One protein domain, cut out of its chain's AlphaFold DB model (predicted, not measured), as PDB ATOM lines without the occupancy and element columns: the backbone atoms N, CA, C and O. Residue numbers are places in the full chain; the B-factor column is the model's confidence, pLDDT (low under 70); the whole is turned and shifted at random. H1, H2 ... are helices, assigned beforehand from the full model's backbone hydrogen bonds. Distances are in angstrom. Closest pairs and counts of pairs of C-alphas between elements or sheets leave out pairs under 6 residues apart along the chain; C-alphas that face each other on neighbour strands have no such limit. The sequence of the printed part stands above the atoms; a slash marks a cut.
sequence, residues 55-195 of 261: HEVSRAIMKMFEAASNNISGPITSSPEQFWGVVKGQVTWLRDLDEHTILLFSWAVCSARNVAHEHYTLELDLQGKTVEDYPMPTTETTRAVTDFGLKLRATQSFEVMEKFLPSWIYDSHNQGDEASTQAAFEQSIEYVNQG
ATOM      1  N   HIS A  55      56.944  42.135 319.639       75.50
ATOM      2  CA  HIS A  55      56.495  41.495 318.404       75.50
ATOM      3  C   HIS A  55      54.973  41.543 318.211       75.50
ATOM      4  O   HIS A  55      54.496  41.828 317.116       75.50
ATOM      5  N   GLU A  56      54.195  41.282 319.262       75.88
ATOM      6  CA  GLU A  56      52.729  41.337 319.195       75.88
ATOM      7  C   GLU A  56      52.215  42.766 319.046       75.88
ATOM      8  O   GLU A  56      51.310  42.992 318.244       75.88
ATOM      9  N   VAL A  57      52.831  43.726 319.741       73.56
ATOM     10  CA  VAL A  57      52.521  45.157 319.595       73.56
ATOM     11  C   VAL A  57      52.845  45.627 318.175       73.56
ATOM     12  O   VAL A  57      51.977  46.170 317.499       73.56
ATOM     13  N   SER A  58      54.045  45.322 317.669       78.06
ATOM     14  CA  SER A  58      54.446  45.602 316.285       78.06
ATOM     15  C   SER A  58      53.465  45.015 315.270       78.06
ATOM     16  O   SER A  58      53.056  45.701 314.337       78.06
ATOM     17  N   ARG A  59      53.031  43.764 315.462       83.25
ATOM     18  CA  ARG A  59      52.041  43.117 314.590       83.25
ATOM     19  C   ARG A  59      50.670  43.788 314.655       83.25
ATOM     20  O   ARG A  59      50.014  43.904 313.622       83.25
ATOM     21  N   ALA A  60      50.226  44.205 315.838       83.06
ATOM     22  CA  ALA A  60      48.972  44.933 316.002       83.06
ATOM     23  C   ALA A  60      49.000  46.280 315.265       83.06
ATOM     24  O   ALA A  60      48.063  46.565 314.517       83.06
ATOM     25  N   ILE A  61      50.089  47.044 315.412       85.31
ATOM     26  CA  ILE A  61      50.297  48.325 314.722       85.31
ATOM     27  C   ILE A  61      50.311  48.119 313.204       85.31
ATOM     28  O   ILE A  61      49.551  48.779 312.499       85.31
ATOM     29  N   MET A  62      51.098  47.159 312.698       91.38
ATOM     30  CA  MET A  62      51.140  46.841 311.263       91.38
ATOM     31  C   MET A  62      49.751  46.540 310.716       91.38
ATOM     32  O   MET A  62      49.310  47.184 309.773       91.38
ATOM     33  N   LYS A  63      49.019  45.627 311.363       92.19
ATOM     34  CA  LYS A  63      47.680  45.239 310.914       92.19
ATOM     35  C   LYS A  63      46.712  46.426 310.883       92.19
ATOM     36  O   LYS A  63      45.859  46.483 310.003       92.19
ATOM     37  N   MET A  64      46.826  47.353 311.835       93.38
ATOM     38  CA  MET A  64      46.010  48.567 311.870       93.38
ATOM     39  C   MET A  64      46.313  49.493 310.687       93.38
ATOM     40  O   MET A  64      45.391  49.860 309.962       93.38
ATOM     41  N   PHE A  65      47.583  49.831 310.456       94.00
ATOM     42  CA  PHE A  65      47.979  50.746 309.380       94.00
ATOM     43  C   PHE A  65      47.863  50.125 307.980       94.00
ATOM     44  O   PHE A  65      47.511  50.822 307.030       94.00
ATOM     45  N   GLU A  66      48.062  48.815 307.837       95.25
ATOM     46  CA  GLU A  66      47.761  48.086 306.598       95.25
ATOM     47  C   GLU A  66      46.261  48.116 306.294       95.25
ATOM     48  O   GLU A  66      45.859  48.401 305.166       95.25
ATOM     49  N   ALA A  67      45.414  47.856 307.297       94.19
ATOM     50  CA  ALA A  67      43.970  47.955 307.131       94.19
ATOM     51  C   ALA A  67      43.560  49.383 306.748       94.19
ATOM     52  O   ALA A  67      42.810  49.548 305.789       94.19
ATOM     53  N   ALA A  68      44.089  50.403 307.426       93.69
ATOM     54  CA  ALA A  68      43.854  51.802 307.075       93.69
ATOM     55  C   ALA A  68      44.265  52.091 305.623       93.69
ATOM     56  O   ALA A  68      43.444  52.544 304.829       93.69
ATOM     57  N   SER A  69      45.487  51.716 305.238       94.00
ATOM     58  CA  SER A  69      46.004  51.884 303.876       94.00
ATOM     59  C   SER A  69      45.110  51.220 302.833       94.00
ATOM     60  O   SER A  69      44.807  51.818 301.802       94.00
ATOM     61  N   ASN A  70      44.633  50.001 303.085       92.12
ATOM     62  CA  ASN A  70      43.766  49.274 302.157       92.12
ATOM     63  C   ASN A  70      42.385  49.919 301.981       92.12
ATOM     64  O   ASN A  70      41.784  49.758 300.922       92.12
ATOM     65  N   ASN A  71      41.903  50.670 302.976       89.44
ATOM     66  CA  ASN A  71      40.608  51.355 302.930       89.44
ATOM     67  C   ASN A  71      40.679  52.764 302.324       89.44
ATOM     68  O   ASN A  71      39.643  53.365 302.052       89.44
ATOM     69  N   ILE A  72      41.878  53.285 302.055       89.81
ATOM     70  CA  ILE A  72      42.040  54.495 301.250       89.81
ATOM     71  C   ILE A  72      41.839  54.109 299.779       89.81
ATOM     72  O   ILE A  72      42.770  53.669 299.092       89.81
ATOM     73  N   SER A  73      40.600  54.228 299.303       79.69
ATOM     74  CA  SER A  73      40.234  54.074 297.894       79.69
ATOM     75  C   SER A  73      39.488  55.317 297.416       79.69
ATOM     76  O   SER A  73      38.302  55.480 297.700       79.69
ATOM     77  N   GLY A  74      40.183  56.183 296.679       77.25
ATOM     78  CA  GLY A  74      39.631  57.461 296.228       77.25
ATOM     79  C   GLY A  74      39.505  58.500 297.353       77.25
ATOM     80  O   GLY A  74      40.105  58.325 298.416       77.25
ATOM     81  N   PRO A  75      38.764  59.596 297.117       80.50
ATOM     82  CA  PRO A  75      38.613  60.679 298.085       80.50
ATOM     83  C   PRO A  75      37.865  60.228 299.347       80.50
ATOM     84  O   PRO A  75      36.765  59.680 299.261       80.50
ATOM     85  N   ILE A  76      38.438  60.493 300.520       83.25
ATOM     86  CA  ILE A  76      37.797  60.266 301.816       83.25
ATOM     87  C   ILE A  76      36.790  61.391 302.050       83.25
ATOM     88  O   ILE A  76      37.156  62.555 302.195       83.25
ATOM     89  N   THR A  77      35.506  61.041 302.101       79.75
ATOM     90  CA  THR A  77      34.414  61.999 302.344       79.75
ATOM     91  C   THR A  77      33.900  61.983 303.786       79.75
ATOM     92  O   THR A  77      32.976  62.723 304.113       79.75
ATOM     93  N   SER A  78      34.438  61.107 304.635       84.81
ATOM     94  CA  SER A  78      34.051  60.948 306.040       84.81
ATOM     95  C   SER A  78      34.977  61.725 306.980       84.81
ATOM     96  O   SER A  78      36.090  62.088 306.596       84.81
ATOM     97  N   SER A  79      34.550  61.947 308.229       89.62
ATOM     98  CA  SER A  79      35.450  62.494 309.258       89.62
ATOM     99  C   SER A  79      36.577  61.503 309.610       89.62
ATOM    100  O   SER A  79      36.443  60.304 309.321       89.62
ATOM    101  N   PRO A  80      37.672  61.961 310.247       90.06
ATOM    102  CA  PRO A  80      38.731  61.077 310.729       90.06
ATOM    103  C   PRO A  80      38.236  59.957 311.645       90.06
ATOM    104  O   PRO A  80      38.581  58.795 311.441       90.06
ATOM    105  N   GLU A  81      37.362  60.271 312.595       87.81
ATOM    106  CA  GLU A  81      36.777  59.305 313.526       87.81
ATOM    107  C   GLU A  81      35.947  58.268 312.770       87.81
ATOM    108  O   GLU A  81      36.096  57.068 312.980       87.81
ATOM    109  N   GLN A  82      35.121  58.708 311.818       90.75
ATOM    110  CA  GLN A  82      34.332  57.798 310.989       90.75
ATOM    111  C   GLN A  82      35.220  56.867 310.153       90.75
ATOM    112  O   GLN A  82      34.921  55.676 310.046       90.75
ATOM    113  N   PHE A  83      36.322  57.376 309.596       92.62
ATOM    114  CA  PHE A  83      37.297  56.557 308.874       92.62
ATOM    115  C   PHE A  83      37.928  55.502 309.791       92.62
ATOM    116  O   PHE A  83      37.936  54.315 309.452       92.62
ATOM    117  N   TRP A  84      38.394  55.894 310.979       91.12
ATOM    118  CA  TRP A  84      38.949  54.944 311.947       91.12
ATOM    119  C   TRP A  84      37.895  53.971 312.488       91.12
ATOM    120  O   TRP A  84      38.227  52.822 312.779       91.12
ATOM    121  N   GLY A  85      36.615  54.349 312.498       89.25
ATOM    122  CA  GLY A  85      35.485  53.447 312.729       89.25
ATOM    123  C   GLY A  85      35.355  52.346 311.668       89.25
ATOM    124  O   GLY A  85      35.077  51.191 312.001       89.25
ATOM    125  N   VAL A  86      35.635  52.647 310.395       90.69
ATOM    126  CA  VAL A  86      35.709  51.625 309.332       90.69
ATOM    127  C   VAL A  86      36.896  50.687 309.568       90.69
ATOM    128  O   VAL A  86      36.735  49.464 309.506       90.69
ATOM    129  N   VAL A  87      38.073  51.233 309.903       91.56
ATOM    130  CA  VAL A  87      39.287  50.445 310.200       91.56
ATOM    131  C   VAL A  87      39.075  49.530 311.409       91.56
ATOM    132  O   VAL A  87      39.435  48.352 311.365       91.56
ATOM    133  N   LYS A  88      38.416  50.029 312.458       89.12
ATOM    134  CA  LYS A  88      38.001  49.262 313.640       89.12
ATOM    135  C   LYS A  88      37.205  48.010 313.273       89.12
ATOM    136  O   LYS A  88      37.443  46.949 313.846       89.12
ATOM    137  N   GLY A  89      36.329  48.088 312.270       87.25
ATOM    138  CA  GLY A  89      35.590  46.932 311.750       87.25
ATOM    139  C   GLY A  89      36.474  45.838 311.130       87.25
ATOM    140  O   GLY A  89      36.096  44.668 311.135       87.25
ATOM    141  N   GLN A  90      37.664  46.192 310.637       89.19
ATOM    142  CA  GLN A  90      38.612  45.268 309.994       89.19
ATOM    143  C   GLN A  90      39.633  44.667 310.976       89.19
ATOM    144  O   GLN A  90      40.273  43.648 310.689       89.19
ATOM    145  N   VAL A  91      39.802  45.278 312.151       86.94
ATOM    146  CA  VAL A  91      40.863  44.936 313.102       86.94
ATOM    147  C   VAL A  91      40.257  44.561 314.450       86.94
ATOM    148  O   VAL A  91      39.908  45.401 315.267       86.94
ATOM    149  N   THR A  92      40.185  43.256 314.716       82.75
ATOM    150  CA  THR A  92      39.445  42.685 315.856       82.75
ATOM    151  C   THR A  92      39.805  43.268 317.226       82.75
ATOM    152  O   THR A  92      38.930  43.363 318.080       82.75
ATOM    153  N   TRP A  93      41.067  43.641 317.457       80.69
ATOM    154  CA  TRP A  93      41.508  44.163 318.755       80.69
ATOM    155  C   TRP A  93      41.097  45.625 318.999       80.69
ATOM    156  O   TRP A  93      41.100  46.054 320.145       80.69
ATOM    157  N   LEU A  94      40.677  46.360 317.960       81.62
ATOM    158  CA  LEU A  94      40.155  47.727 318.079       81.62
ATOM    159  C   LEU A  94      38.695  47.776 318.545       81.62
ATOM    160  O   LEU A  94      38.184  48.845 318.854       81.62
ATOM    161  N   ARG A  95      37.994  46.634 318.573       77.81
ATOM    162  CA  ARG A  95      36.542  46.567 318.811       77.81
ATOM    163  C   ARG A  95      36.106  47.269 320.098       77.81
ATOM    164  O   ARG A  95      35.035  47.870 320.113       77.81
ATOM    165  N   ASP A  96      36.928  47.171 321.133       81.62
ATOM    166  CA  ASP A  96      36.598  47.644 322.474       81.62
ATOM    167  C   ASP A  96      37.125  49.076 322.735       81.62
ATOM    168  O   ASP A  96      36.900  49.618 323.811       81.62
ATOM    169  N   LEU A  97      37.791  49.695 321.747       79.69
ATOM    170  CA  LEU A  97      38.254  51.087 321.774       79.69
ATOM    171  C   LEU A  97      37.271  51.985 321.012       79.69
ATOM    172  O   LEU A  97      36.689  51.568 320.004       79.69
ATOM    173  N   ASP A  98      37.063  53.214 321.470       85.75
ATOM    174  CA  ASP A  98      36.311  54.224 320.718       85.75
ATOM    175  C   ASP A  98      37.143  54.788 319.548       85.75
ATOM    176  O   ASP A  98      38.369  54.678 319.525       85.75
ATOM    177  N   GLU A  99      36.474  55.360 318.542       86.25
ATOM    178  CA  GLU A  99      37.148  55.838 317.326       86.25
ATOM    179  C   GLU A  99      38.155  56.964 317.596       86.25
ATOM    180  O   GLU A  99      39.179  57.043 316.916       86.25
ATOM    181  N   HIS A 100      37.884  57.809 318.592       81.38
ATOM    182  CA  HIS A 100      38.751  58.928 318.938       81.38
ATOM    183  C   HIS A 100      40.052  58.441 319.590       81.38
ATOM    184  O   HIS A 100      41.134  58.858 319.183       81.38
ATOM    185  N   THR A 101      39.980  57.466 320.500       82.06
ATOM    186  CA  THR A 101      41.167  56.808 321.074       82.06
ATOM    187  C   THR A 101      42.046  56.169 319.994       82.06
ATOM    188  O   THR A 101      43.273  56.248 320.053       82.06
ATOM    189  N   ILE A 102      41.441  55.557 318.970       82.44
ATOM    190  CA  ILE A 102      42.181  54.960 317.846       82.44
ATOM    191  C   ILE A 102      42.896  56.045 317.031       82.44
ATOM    192  O   ILE A 102      44.057  55.861 316.656       82.44
ATOM    193  N   LEU A 103      42.225  57.173 316.782       83.19
ATOM    194  CA  LEU A 103      42.805  58.326 316.096       83.19
ATOM    195  C   LEU A 103      44.000  58.896 316.876       83.19
ATOM    196  O   LEU A 103      45.083  59.002 316.300       83.19
ATOM    197  N   LEU A 104      43.848  59.171 318.176       78.62
ATOM    198  CA  LEU A 104      44.936  59.665 319.032       78.62
ATOM    199  C   LEU A 104      46.132  58.707 319.039       78.62
ATOM    200  O   LEU A 104      47.272  59.124 318.837       78.62
ATOM    201  N   PHE A 105      45.875  57.405 319.187       82.88
ATOM    202  CA  PHE A 105      46.924  56.391 319.118       82.88
ATOM    203  C   PHE A 105      47.642  56.395 317.760       82.88
ATOM    204  O   PHE A 105      48.865  56.268 317.699       82.88
ATOM    205  N   SER A 106      46.904  56.560 316.657       87.44
ATOM    206  CA  SER A 106      47.501  56.636 315.322       87.44
ATOM    207  C   SER A 106      48.420  57.853 315.167       87.44
ATOM    208  O   SER A 106      49.508  57.718 314.608       87.44
ATOM    209  N   TRP A 107      48.036  59.007 315.724       83.88
ATOM    210  CA  TRP A 107      48.868  60.212 315.734       83.88
ATOM    211  C   TRP A 107      50.137  60.026 316.552       83.88
ATOM    212  O   TRP A 107      51.212  60.339 316.046       83.88
ATOM    213  N   ALA A 108      50.034  59.440 317.745       78.38
ATOM    214  CA  ALA A 108      51.186  59.139 318.592       78.38
ATOM    215  C   ALA A 108      52.209  58.245 317.864       78.38
ATOM    216  O   ALA A 108      53.402  58.538 317.834       78.38
ATOM    217  N   VAL A 109      51.742  57.189 317.183       83.00
ATOM    218  CA  VAL A 109      52.618  56.299 316.399       83.00
ATOM    219  C   VAL A 109      53.282  57.030 315.226       83.00
ATOM    220  O   VAL A 109      54.468  56.814 314.963       83.00
ATOM    221  N   CYS A 110      52.543  57.884 314.513       86.12
ATOM    222  CA  CYS A 110      53.095  58.693 313.425       86.12
ATOM    223  C   CYS A 110      54.141  59.697 313.933       86.12
ATOM    224  O   CYS A 110      55.221  59.785 313.351       86.12
ATOM    225  N   SER A 111      53.852  60.396 315.031       80.06
ATOM    226  CA  SER A 111      54.760  61.351 315.672       80.06
ATOM    227  C   SER A 111      56.046  60.674 316.151       80.06
ATOM    228  O   SER A 111      57.128  61.074 315.727       80.06
ATOM    229  N   ALA A 112      55.956  59.565 316.895       78.50
ATOM    230  CA  ALA A 112      57.136  58.819 317.344       78.50
ATOM    231  C   ALA A 112      58.031  58.378 316.171       78.50
ATOM    232  O   ALA A 112      59.259  58.379 316.266       78.50
ATOM    233  N   ARG A 113      57.423  57.998 315.038       84.62
ATOM    234  CA  ARG A 113      58.156  57.661 313.809       84.62
ATOM    235  C   ARG A 113      58.857  58.885 313.220       84.62
ATOM    236  O   ARG A 113      59.979  58.734 312.745       84.62
ATOM    237  N   ASN A 114      58.213  60.050 313.210       82.69
ATOM    238  CA  ASN A 114      58.804  61.288 312.698       82.69
ATOM    239  C   ASN A 114      59.989  61.732 313.554       82.69
ATOM    240  O   ASN A 114      61.061  61.940 313.004       82.69
ATOM    241  N   VAL A 115      59.834  61.739 314.879       77.75
ATOM    242  CA  VAL A 115      60.914  62.047 315.828       77.75
ATOM    243  C   VAL A 115      62.092  61.090 315.650       77.75
ATOM    244  O   VAL A 115      63.242  61.507 315.550       77.75
ATOM    245  N   ALA A 116      61.827  59.784 315.527       81.25
ATOM    246  CA  ALA A 116      62.888  58.812 315.274       81.25
ATOM    247  C   ALA A 116      63.607  59.054 313.936       81.25
ATOM    248  O   ALA A 116      64.811  58.819 313.841       81.25
ATOM    249  N   HIS A 117      62.881  59.493 312.907       82.69
ATOM    250  CA  HIS A 117      63.460  59.835 311.613       82.69
ATOM    251  C   HIS A 117      64.306  61.110 311.694       82.69
ATOM    252  O   HIS A 117      65.416  61.117 311.181       82.69
ATOM    253  N   GLU A 118      63.821  62.153 312.363       84.00
ATOM    254  CA  GLU A 118      64.548  63.408 312.582       84.00
ATOM    255  C   GLU A 118      65.856  63.172 313.341       84.00
ATOM    256  O   GLU A 118      66.920  63.565 312.873       84.00
ATOM    257  N   HIS A 119      65.810  62.430 314.452       81.38
ATOM    258  CA  HIS A 119      67.018  62.050 315.185       81.38
ATOM    259  C   HIS A 119      68.018  61.288 314.318       81.38
ATOM    260  O   HIS A 119      69.223  61.482 314.458       81.38
ATOM    261  N   TYR A 120      67.528  60.418 313.433       84.38
ATOM    262  CA  TYR A 120      68.389  59.677 312.523       84.38
ATOM    263  C   TYR A 120      69.027  60.582 311.464       84.38
ATOM    264  O   TYR A 120      70.219  60.451 311.205       84.38
ATOM    265  N   THR A 121      68.263  61.516 310.889       85.81
ATOM    266  CA  THR A 121      68.789  62.520 309.955       85.81
ATOM    267  C   THR A 121      69.869  63.368 310.627       85.81
ATOM    268  O   THR A 121      70.987  63.411 310.128       85.81
ATOM    269  N   LEU A 122      69.598  63.909 311.820       86.94
ATOM    270  CA  LEU A 122      70.580  64.676 312.593       86.94
ATOM    271  C   LEU A 122      71.847  63.862 312.904       86.94
ATOM    272  O   LEU A 122      72.959  64.385 312.865       86.94
ATOM    273  N   GLU A 123      71.708  62.568 313.212       87.44
ATOM    274  CA  GLU A 123      72.856  61.686 313.439       87.44
ATOM    275  C   GLU A 123      73.714  61.518 312.173       87.44
ATOM    276  O   GLU A 123      74.944  61.485 312.266       87.44
ATOM    277  N   LEU A 124      73.088  61.402 310.997       87.94
ATOM    278  CA  LEU A 124      73.804  61.313 309.725       87.94
ATOM    279  C   LEU A 124      74.494  62.626 309.367       87.94
ATOM    280  O   LEU A 124      75.664  62.585 308.977       87.94
ATOM    281  N   ASP A 125      73.831  63.759 309.589       89.31
ATOM    282  CA  ASP A 125      74.391  65.089 309.342       89.31
ATOM    283  C   ASP A 125      75.656  65.308 310.184       89.31
ATOM    284  O   ASP A 125      76.709  65.676 309.660       89.31
ATOM    285  N   LEU A 126      75.617  64.944 311.473       90.94
ATOM    286  CA  LEU A 126      76.790  64.975 312.362       90.94
ATOM    287  C   LEU A 126      77.934  64.058 311.900       90.94
ATOM    288  O   LEU A 126      79.090  64.260 312.273       90.94
ATOM    289  N   GLN A 127      77.629  63.030 311.108       90.75
ATOM    290  CA  GLN A 127      78.610  62.116 310.520       90.75
ATOM    291  C   GLN A 127      79.050  62.534 309.108       90.75
ATOM    292  O   GLN A 127      79.856  61.816 308.508       90.75
ATOM    293  N   GLY A 128      78.536  63.647 308.571       89.62
ATOM    294  CA  GLY A 128      78.767  64.074 307.189       89.62
ATOM    295  C   GLY A 128      78.230  63.073 306.162       89.62
ATOM    296  O   GLY A 128      78.870  62.832 305.138       89.62
ATOM    297  N   LYS A 129      77.111  62.413 306.473       91.44
ATOM    298  CA  LYS A 129      76.440  61.417 305.629       91.44
ATOM    299  C   LYS A 129      75.048  61.902 305.252       91.44
ATOM    300  O   LYS A 129      74.468  62.719 305.948       91.44
ATOM    301  N   THR A 130      74.495  61.322 304.197       87.69
ATOM    302  CA  THR A 130      73.159  61.645 303.692       87.69
ATOM    303  C   THR A 130      72.191  60.480 303.902       87.69
ATOM    304  O   THR A 130      72.599  59.313 303.988       87.69
ATOM    305  N   VAL A 131      70.895  60.787 303.978       83.94
ATOM    306  CA  VAL A 131      69.825  59.782 304.124       83.94
ATOM    307  C   VAL A 131      69.699  58.927 302.858       83.94
ATOM    308  O   VAL A 131      69.325  57.758 302.935       83.94
ATOM    309  N   GLU A 132      70.039  59.475 301.694       87.44
ATOM    310  CA  GLU A 132      70.019  58.778 300.407       87.44
ATOM    311  C   GLU A 132      71.016  57.616 300.381       87.44
ATOM    312  O   GLU A 132      70.671  56.508 299.959       87.44
ATOM    313  N   ASP A 133      72.237  57.855 300.868       88.50
ATOM    314  CA  ASP A 133      73.302  56.850 300.909       88.50
ATOM    315  C   ASP A 133      73.153  55.896 302.104       88.50
ATOM    316  O   ASP A 133      73.561  54.730 302.046       88.50
ATOM    317  N   TYR A 134      72.538  56.377 303.189       85.56
ATOM    318  CA  TYR A 134      72.307  55.632 304.422       85.56
ATOM    319  C   TYR A 134      70.834  55.730 304.825       85.56
ATOM    320  O   TYR A 134      70.492  56.434 305.771       85.56
ATOM    321  N   PRO A 135      69.929  55.016 304.135       80.19
ATOM    322  CA  PRO A 135      68.514  55.087 304.456       80.19
ATOM    323  C   PRO A 135      68.250  54.516 305.847       80.19
ATOM    324  O   PRO A 135      68.800  53.474 306.227       80.19
ATOM    325  N   MET A 136      67.341  55.165 306.580       77.88
ATOM    326  CA  MET A 136      66.949  54.734 307.919       77.88
ATOM    327  C   MET A 136      66.569  53.246 307.916       77.88
ATOM    328  O   MET A 136      65.731  52.825 307.107       77.88
ATOM    329  N   PRO A 137      67.125  52.423 308.827       75.69
ATOM    330  CA  PRO A 137      66.725  51.030 308.950       75.69
ATOM    331  C   PRO A 137      65.214  50.906 309.205       75.69
ATOM    332  O   PRO A 137      64.714  51.214 310.288       75.69
ATOM    333  N   THR A 138      64.464  50.433 308.205       75.75
ATOM    334  CA  THR A 138      63.010  50.268 308.325       75.75
ATOM    335  C   THR A 138      62.656  48.895 308.883       75.75
ATOM    336  O   THR A 138      63.033  47.852 308.349       75.75
ATOM    337  N   THR A 139      61.883  48.889 309.967       81.81
ATOM    338  CA  THR A 139      61.158  47.697 310.416       81.81
ATOM    339  C   THR A 139      59.880  47.545 309.597       81.81
ATOM    340  O   THR A 139      59.389  48.512 309.015       81.81
ATOM    341  N   GLU A 140      59.285  46.352 309.585       85.00
ATOM    342  CA  GLU A 140      57.972  46.150 308.954       85.00
ATOM    343  C   GLU A 140      56.908  47.095 309.550       85.00
ATOM    344  O   GLU A 140      56.079  47.639 308.825       85.00
ATOM    345  N   THR A 141      56.989  47.385 310.855       82.06
ATOM    346  CA  THR A 141      56.087  48.325 311.534       82.06
ATOM    347  C   THR A 141      56.250  49.755 311.034       82.06
ATOM    348  O   THR A 141      55.261  50.383 310.671       82.06
ATOM    349  N   THR A 142      57.481  50.267 310.965       83.88
ATOM    350  CA  THR A 142      57.723  51.629 310.461       83.88
ATOM    351  C   THR A 142      57.417  51.759 308.970       83.88
ATOM    352  O   THR A 142      56.973  52.823 308.534       83.88
ATOM    353  N   ARG A 143      57.574  50.680 308.193       86.94
ATOM    354  CA  ARG A 143      57.141  50.637 306.791       86.94
ATOM    355  C   ARG A 143      55.625  50.762 306.660       86.94
ATOM    356  O   ARG A 143      55.182  51.644 305.944       86.94
ATOM    357  N   ALA A 144      54.840  49.990 307.415       89.00
ATOM    358  CA  ALA A 144      53.375  50.076 307.372       89.00
ATOM    359  C   ALA A 144      52.842  51.488 307.700       89.00
ATOM    360  O   ALA A 144      51.921  51.971 307.044       89.00
ATOM    361  N   VAL A 145      53.445  52.171 308.681       89.31
ATOM    362  CA  VAL A 145      53.104  53.567 309.022       89.31
ATOM    363  C   VAL A 145      53.478  54.523 307.882       89.31
ATOM    364  O   VAL A 145      52.703  55.409 307.525       89.31
ATOM    365  N   THR A 146      54.652  54.324 307.276       89.25
ATOM    366  CA  THR A 146      55.131  55.141 306.149       89.25
ATOM    367  C   THR A 146      54.245  54.976 304.918       89.25
ATOM    368  O   THR A 146      53.835  55.970 304.325       89.25
ATOM    369  N   ASP A 147      53.896  53.740 304.568       91.50
ATOM    370  CA  ASP A 147      53.061  53.423 303.409       91.50
ATOM    371  C   ASP A 147      51.665  54.041 303.541       91.50
ATOM    372  O   ASP A 147      51.138  54.592 302.572       91.50
ATOM    373  N   PHE A 148      51.091  54.027 304.751       93.56
ATOM    374  CA  PHE A 148      49.847  54.736 305.044       93.56
ATOM    375  C   PHE A 148      49.978  56.237 304.777       93.56
ATOM    376  O   PHE A 148      49.168  56.795 304.034       93.56
ATOM    377  N   GLY A 149      51.008  56.880 305.337       90.62
ATOM    378  CA  GLY A 149      51.238  58.313 305.155       90.62
ATOM    379  C   GLY A 149      51.426  58.693 303.686       90.62
ATOM    380  O   GLY A 149      50.795  59.633 303.205       90.62
ATOM    381  N   LEU A 150      52.222  57.924 302.940       91.25
ATOM    382  CA  LEU A 150      52.438  58.137 301.507       91.25
ATOM    383  C   LEU A 150      51.149  57.963 300.703       91.25
ATOM    384  O   LEU A 150      50.835  58.793 299.851       91.25
ATOM    385  N   LYS A 151      50.373  56.909 300.978       91.81
ATOM    386  CA  LYS A 151      49.117  56.662 300.269       91.81
ATOM    387  C   LYS A 151      48.078  57.740 300.564       91.81
ATOM    388  O   LYS A 151      47.375  58.165 299.647       91.81
ATOM    389  N   LEU A 152      47.993  58.197 301.812       90.81
ATOM    390  CA  LEU A 152      47.127  59.303 302.198       90.81
ATOM    391  C   LEU A 152      47.513  60.574 301.428       90.81
ATOM    392  O   LEU A 152      46.650  61.180 300.798       90.81
ATOM    393  N   ARG A 153      48.810  60.904 301.368       88.56
ATOM    394  CA  ARG A 153      49.309  62.061 300.609       88.56
ATOM    395  C   ARG A 153      49.058  61.976 299.110       88.56
ATOM    396  O   ARG A 153      48.699  62.964 298.486       88.56
ATOM    397  N   ALA A 154      49.200  60.789 298.532       89.12
ATOM    398  CA  ALA A 154      49.021  60.588 297.099       89.12
ATOM    399  C   ALA A 154      47.554  60.653 296.637       89.12
ATOM    400  O   ALA A 154      47.300  60.752 295.439       89.12
ATOM    401  N   THR A 155      46.584  60.521 297.549       86.75
ATOM    402  CA  THR A 155      45.172  60.306 297.178       86.75
ATOM    403  C   THR A 155      44.194  61.326 297.748       86.75
ATOM    404  O   THR A 155      43.042  61.338 297.312       86.75
ATOM    405  N   GLN A 156      44.617  62.159 298.701       88.69
ATOM    406  CA  GLN A 156      43.748  63.095 299.419       88.69
ATOM    407  C   GLN A 156      44.167  64.553 299.205       88.69
ATOM    408  O   GLN A 156      45.308  64.834 298.847       88.69
ATOM    409  N   SER A 157      43.241  65.491 299.430       86.44
ATOM    410  CA  SER A 157      43.559  66.925 299.418       86.44
ATOM    411  C   SER A 157      44.328  67.335 300.674       86.44
ATOM    412  O   SER A 157      44.293  66.628 301.684       86.44
ATOM    413  N   PHE A 158      44.983  68.498 300.634       84.25
ATOM    414  CA  PHE A 158      45.713  69.039 301.782       84.25
ATOM    415  C   PHE A 158      44.830  69.184 303.025       84.25
ATOM    416  O   PHE A 158      45.212  68.741 304.101       84.25
ATOM    417  N   GLU A 159      43.602  69.673 302.870       83.25
ATOM    418  CA  GLU A 159      42.660  69.855 303.978       83.25
ATOM    419  C   GLU A 159      42.211  68.525 304.595       83.25
ATOM    420  O   GLU A 159      41.863  68.462 305.774       83.25
ATOM    421  N   VAL A 160      42.168  67.450 303.802       84.94
ATOM    422  CA  VAL A 160      41.903  66.104 304.322       84.94
ATOM    423  C   VAL A 160      43.150  65.580 305.022       84.94
ATOM    424  O   VAL A 160      43.045  65.088 306.142       84.94
ATOM    425  N   MET A 161      44.326  65.719 304.408       87.00
ATOM    426  CA  MET A 161      45.589  65.309 305.019       87.00
ATOM    427  C   MET A 161      45.804  65.967 306.379       87.00
ATOM    428  O   MET A 161      46.099  65.254 307.329       87.00
ATOM    429  N   GLU A 162      45.588  67.276 306.500       85.06
ATOM    430  CA  GLU A 162      45.783  68.031 307.744       85.06
ATOM    431  C   GLU A 162      44.868  67.539 308.877       85.06
ATOM    432  O   GLU A 162      45.223  67.614 310.045       85.06
ATOM    433  N   LYS A 163      43.711  66.944 308.564       82.75
ATOM    434  CA  LYS A 163      42.825  66.350 309.584       82.75
ATOM    435  C   LYS A 163      43.308  64.994 310.095       82.75
ATOM    436  O   LYS A 163      42.961  64.602 311.203       82.75
ATOM    437  N   PHE A 164      44.056  64.251 309.283       86.31
ATOM    438  CA  PHE A 164      44.533  62.902 309.608       86.31
ATOM    439  C   PHE A 164      45.993  62.874 310.053       86.31
ATOM    440  O   PHE A 164      46.361  62.027 310.858       86.31
ATOM    441  N   LEU A 165      46.812  63.773 309.523       87.44
ATOM    442  CA  LEU A 165      48.219  63.971 309.840       87.44
ATOM    443  C   LEU A 165      48.456  65.475 310.066       87.44
ATOM    444  O   LEU A 165      49.115  66.114 309.240       87.44
ATOM    445  N   PRO A 166      47.875  66.052 311.133       83.69
ATOM    446  CA  PRO A 166      47.996  67.479 311.409       83.69
ATOM    447  C   PRO A 166      49.455  67.872 311.634       83.69
ATOM    448  O   PRO A 166      50.253  67.067 312.106       83.69
ATOM    449  N   SER A 167      49.816  69.114 311.311       82.94
ATOM    450  CA  SER A 167      51.215  69.563 311.340       82.94
ATOM    451  C   SER A 167      51.884  69.433 312.715       82.94
ATOM    452  O   SER A 167      53.080  69.168 312.775       82.94
ATOM    453  N   TRP A 168      51.132  69.520 313.817       81.88
ATOM    454  CA  TRP A 168      51.666  69.344 315.176       81.88
ATOM    455  C   TRP A 168      52.202  67.926 315.458       81.88
ATOM    456  O   TRP A 168      52.946  67.730 316.414       81.88
ATOM    457  N   ILE A 169      51.904  66.912 314.630       82.75
ATOM    458  CA  ILE A 169      52.554  65.591 314.776       82.75
ATOM    459  C   ILE A 169      54.049  65.621 314.425       82.75
ATOM    460  O   ILE A 169      54.746  64.635 314.661       82.75
ATOM    461  N   TYR A 170      54.508  66.703 313.792       82.12
ATOM    462  CA  TYR A 170      55.913  66.977 313.495       82.12
ATOM    463  C   TYR A 170      56.514  67.996 314.476       82.12
ATOM    464  O   TYR A 170      57.639  68.432 314.266       82.12
ATOM    465  N   ASP A 171      55.778  68.404 315.518       78.19
ATOM    466  CA  ASP A 171      56.334  69.237 316.583       78.19
ATOM    467  C   ASP A 171      57.423  68.453 317.323       78.19
ATOM    468  O   ASP A 171      57.195  67.318 317.750       78.19
ATOM    469  N   SER A 172      58.589  69.068 317.503       73.62
ATOM    470  CA  SER A 172      59.716  68.480 318.225       73.62
ATOM    471  C   SER A 172      59.387  68.181 319.694       73.62
ATOM    472  O   SER A 172      60.012  67.314 320.304       73.62
ATOM    473  N   HIS A 173      58.371  68.827 320.274       77.81
ATOM    474  CA  HIS A 173      57.879  68.531 321.621       77.81
ATOM    475  C   HIS A 173      56.929  67.329 321.664       77.81
ATOM    476  O   HIS A 173      56.738  66.737 322.729       77.81
ATOM    477  N   ASN A 174      56.353  66.929 320.529       76.69
ATOM    478  CA  ASN A 174      55.511  65.746 320.446       76.69
ATOM    479  C   ASN A 174      56.379  64.506 320.220       76.69
ATOM    480  O   ASN A 174      56.741  64.163 319.098       76.69
ATOM    481  N   GLN A 175      56.684  63.813 321.313       74.88
ATOM    482  CA  GLN A 175      57.557  62.638 321.332       74.88
ATOM    483  C   GLN A 175      56.821  61.338 320.958       74.88
ATOM    484  O   GLN A 175      57.419  60.259 320.922       74.88
ATOM    485  N   GLY A 176      55.515  61.425 320.686       68.75
ATOM    486  CA  GLY A 176      54.666  60.286 320.351       68.75
ATOM    487  C   GLY A 176      54.310  59.397 321.547       68.75
ATOM    488  O   GLY A 176      53.879  58.255 321.362       68.75
ATOM    489  N   ASP A 177      54.498  59.893 322.771       75.69
ATOM    490  CA  ASP A 177      53.872  59.338 323.970       75.69
ATOM    491  C   ASP A 177      52.516  60.012 324.236       75.69
ATOM    492  O   ASP A 177      52.234  61.096 323.738       75.69
ATOM    493  N   GLU A 178      51.660  59.359 325.024       71.25
ATOM    494  CA  GLU A 178      50.288  59.819 325.277       71.25
ATOM    495  C   GLU A 178      50.231  61.251 325.824       71.25
ATOM    496  O   GLU A 178      49.429  62.048 325.345       71.25
ATOM    497  N   ALA A 179      51.102  61.595 326.777       75.31
ATOM    498  CA  ALA A 179      51.071  62.899 327.424       75.31
ATOM    499  C   ALA A 179      51.543  64.006 326.473       75.31
ATOM    500  O   ALA A 179      50.874  65.034 326.363       75.31
ATOM    501  N   SER A 180      52.655  63.796 325.758       72.31
ATOM    502  CA  SER A 180      53.161  64.791 324.803       72.31
ATOM    503  C   SER A 180      52.251  64.950 323.583       72.31
ATOM    504  O   SER A 180      51.989  66.074 323.162       72.31
ATOM    505  N   THR A 181      51.696  63.855 323.056       71.19
ATOM    506  CA  THR A 181      50.730  63.896 321.948       71.19
ATOM    507  C   THR A 181      49.439  64.602 322.360       71.19
ATOM    508  O   THR A 181      48.929  65.417 321.593       71.19
ATOM    509  N   GLN A 182      48.912  64.327 323.559       72.75
ATOM    510  CA  GLN A 182      47.710  64.999 324.049       72.75
ATOM    511  C   GLN A 182      47.952  66.498 324.270       72.75
ATOM    512  O   GLN A 182      47.143  67.308 323.825       72.75
ATOM    513  N   ALA A 183      49.073  66.874 324.888       80.44
ATOM    514  CA  ALA A 183      49.415  68.277 325.108       80.44
ATOM    515  C   ALA A 183      49.572  69.043 323.783       80.44
ATOM    516  O   ALA A 183      48.983  70.111 323.620       80.44
ATOM    517  N   ALA A 184      50.292  68.474 322.809       81.94
ATOM    518  CA  ALA A 184      50.460  69.081 321.487       81.94
ATOM    519  C   ALA A 184      49.118  69.231 320.748       81.94
ATOM    520  O   ALA A 184      48.868  70.242 320.091       81.94
ATOM    521  N   PHE A 185      48.216  68.256 320.891       81.88
ATOM    522  CA  PHE A 185      46.864  68.350 320.348       81.88
ATOM    523  C   PHE A 185      46.057  69.484 320.996       81.88
ATOM    524  O   PHE A 185      45.488  70.309 320.281       81.88
ATOM    525  N   GLU A 186      46.017  69.559 322.326       85.38
ATOM    526  CA  GLU A 186      45.293  70.611 323.055       85.38
ATOM    527  C   GLU A 186      45.831  72.009 322.710       85.38
ATOM    528  O   GLU A 186      45.055  72.919 322.411       85.38
ATOM    529  N   GLN A 187      47.153  72.151 322.627       84.44
ATOM    530  CA  GLN A 187      47.813  73.377 322.184       84.44
ATOM    531  C   GLN A 187      47.459  73.736 320.732       84.44
ATOM    532  O   GLN A 187      47.191  74.896 320.421       84.44
ATOM    533  N   SER A 188      47.375  72.750 319.833       81.50
ATOM    534  CA  SER A 188      46.961  72.992 318.445       81.50
ATOM    535  C   SER A 188      45.524  73.515 318.339       81.50
ATOM    536  O   SER A 188      45.238  74.376 317.505       81.50
ATOM    537  N   ILE A 189      44.618  73.056 319.214       83.12
ATOM    538  CA  ILE A 189      43.251  73.586 319.303       83.12
ATOM    539  C   ILE A 189      43.292  75.054 319.725       83.12
ATOM    540  O   ILE A 189      42.586  75.880 319.143       83.12
ATOM    541  N   GLU A 190      44.120  75.384 320.716       84.12
ATOM    542  CA  GLU A 190      44.302  76.760 321.166       84.12
ATOM    543  C   GLU A 190      44.796  77.661 320.024       84.12
ATOM    544  O   GLU A 190      44.188  78.699 319.758       84.12
ATOM    545  N   TYR A 191      45.801  77.219 319.263       82.94
ATOM    546  CA  TYR A 191      46.285  77.934 318.079       82.94
ATOM    547  C   TYR A 191      45.194  78.158 317.034       82.94
ATOM    548  O   TYR A 191      45.028  79.273 316.530       82.94
ATOM    549  N   VAL A 192      44.392  77.135 316.737       80.25
ATOM    550  CA  VAL A 192      43.278  77.273 315.792       80.25
ATOM    551  C   VAL A 192      42.241  78.279 316.284       80.25
ATOM    552  O   VAL A 192      41.758  79.076 315.474       80.25
ATOM    553  N   ASN A 193      41.928  78.277 317.582       81.50
ATOM    554  CA  ASN A 193      41.010  79.236 318.199       81.50
ATOM    555  C   ASN A 193      41.549  80.674 318.147       81.50
ATOM    556  O   ASN A 193      40.767  81.616 318.042       81.50
ATOM    557  N   GLN A 194      42.873  80.840 318.144       84.81
ATOM    558  CA  GLN A 194      43.561  82.121 317.953       84.81
ATOM    559  C   GLN A 194      43.704  82.523 316.471       84.81
ATOM    560  O   GLN A 194      44.263  83.573 316.161       84.81
ATOM    561  N   GLY A 195      43.191  81.722 315.528       79.25
ATOM    562  CA  GLY A 195      43.271  82.000 314.090       79.25
ATOM    563  C   GLY A 195      44.591  81.585 313.430       79.25
ATOM    564  O   GLY A 195      44.802  81.886 312.253       79.25
TER     565      GLY A 195
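AT A GLANCE: This is residues 55 to 195 of the 261 residues of an uncharacterized protein of Monosporascus sp. MG133 (UniProt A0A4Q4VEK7). One long helix, H3, is the spine of the domain, and the other helices gather round its first part: H1 and H4 side by side on one side, H6 and H7 on the other, and H2 across its beginning. From the far end of H3 a long link, residues 127 to 139, folds back to H4, while residues 189 to 195, of which 189 to 193 belong to H7, stick out. The printed part has 141 residues with seven named helices, H1 to H7 in order along the chain, and no named strand; the class is all helix, and the helix packing is mostly crossed. It is compact, with a radius of gyration of the C-alphas of 15.7 A, and spans 45 by 40 by 29 A.

IN THESE COORDINATES: H1, residues 55 to 71, begins at C-alpha 55 (56.495, 41.495, 318.404) and is 24.3 A long. H2, residues 80 to 90, is 15.8 A long. H3, residues 99 to 126, runs 41.0 A from C-alpha 99 (37.148, 55.838, 317.326) to C-alpha 126 (76.790, 64.975, 312.362). H4, residues 140 to 155, is 22.4 A long. H5, residues 158 to 164, and H6, residues 167 to 170, are short. H7, residues 178 to 193, is 22.7 A long and ends at C-alpha 193 (41.010, 79.236, 318.199).

HOW THE PARTS SIT: H3 is the hub, touching four helices. With residues 99 to 103 alone it touches H2, about perpendicular at 82 degrees; the closest C-alphas, of Glu 81 and Glu 99, are 5.2 A apart. H3 and H4 only just touch, with 3 pairs of C-alphas within 8 A, closest at Cys 110 and Val 145, 6.8 A. H6 touches residues 107 to 115 of H3, closest at the C-alphas of Ser 111 and Ile 169, 4.9 A. H7 touches H3 about perpendicular at 80 degrees, closest at the C-alphas of Ala 108 and Thr 181, 5.8 A. H1 touches H4 at a shallow tilt of 16 degrees, the same way; the C-alphas of Ser 69 and Phe 148, the closest, are 4.9 A apart. H5 is close to but not clearly touching H4, closest at the C-alphas of Arg 153 and Met 161, 6.6 A. H1 and H7 are apart. Every O i to N i+4 pair is within hydrogen-bond range in H1, H3, H4 and H7, against 6 of 7 in H2 and 2 of 3 in H5; H6 is too short for such a pair.

THE WHOLE: The C-alphas of Asp 96 and Gly 128, the two farthest apart, are 47.8 A from each other. The printed part has no cut. The link from H3 to H4 is long; those from H4 to H5 and from H5 to H6 are tight. The mean pLDDT of the printed part is 84.3, and residue 176 is under 70.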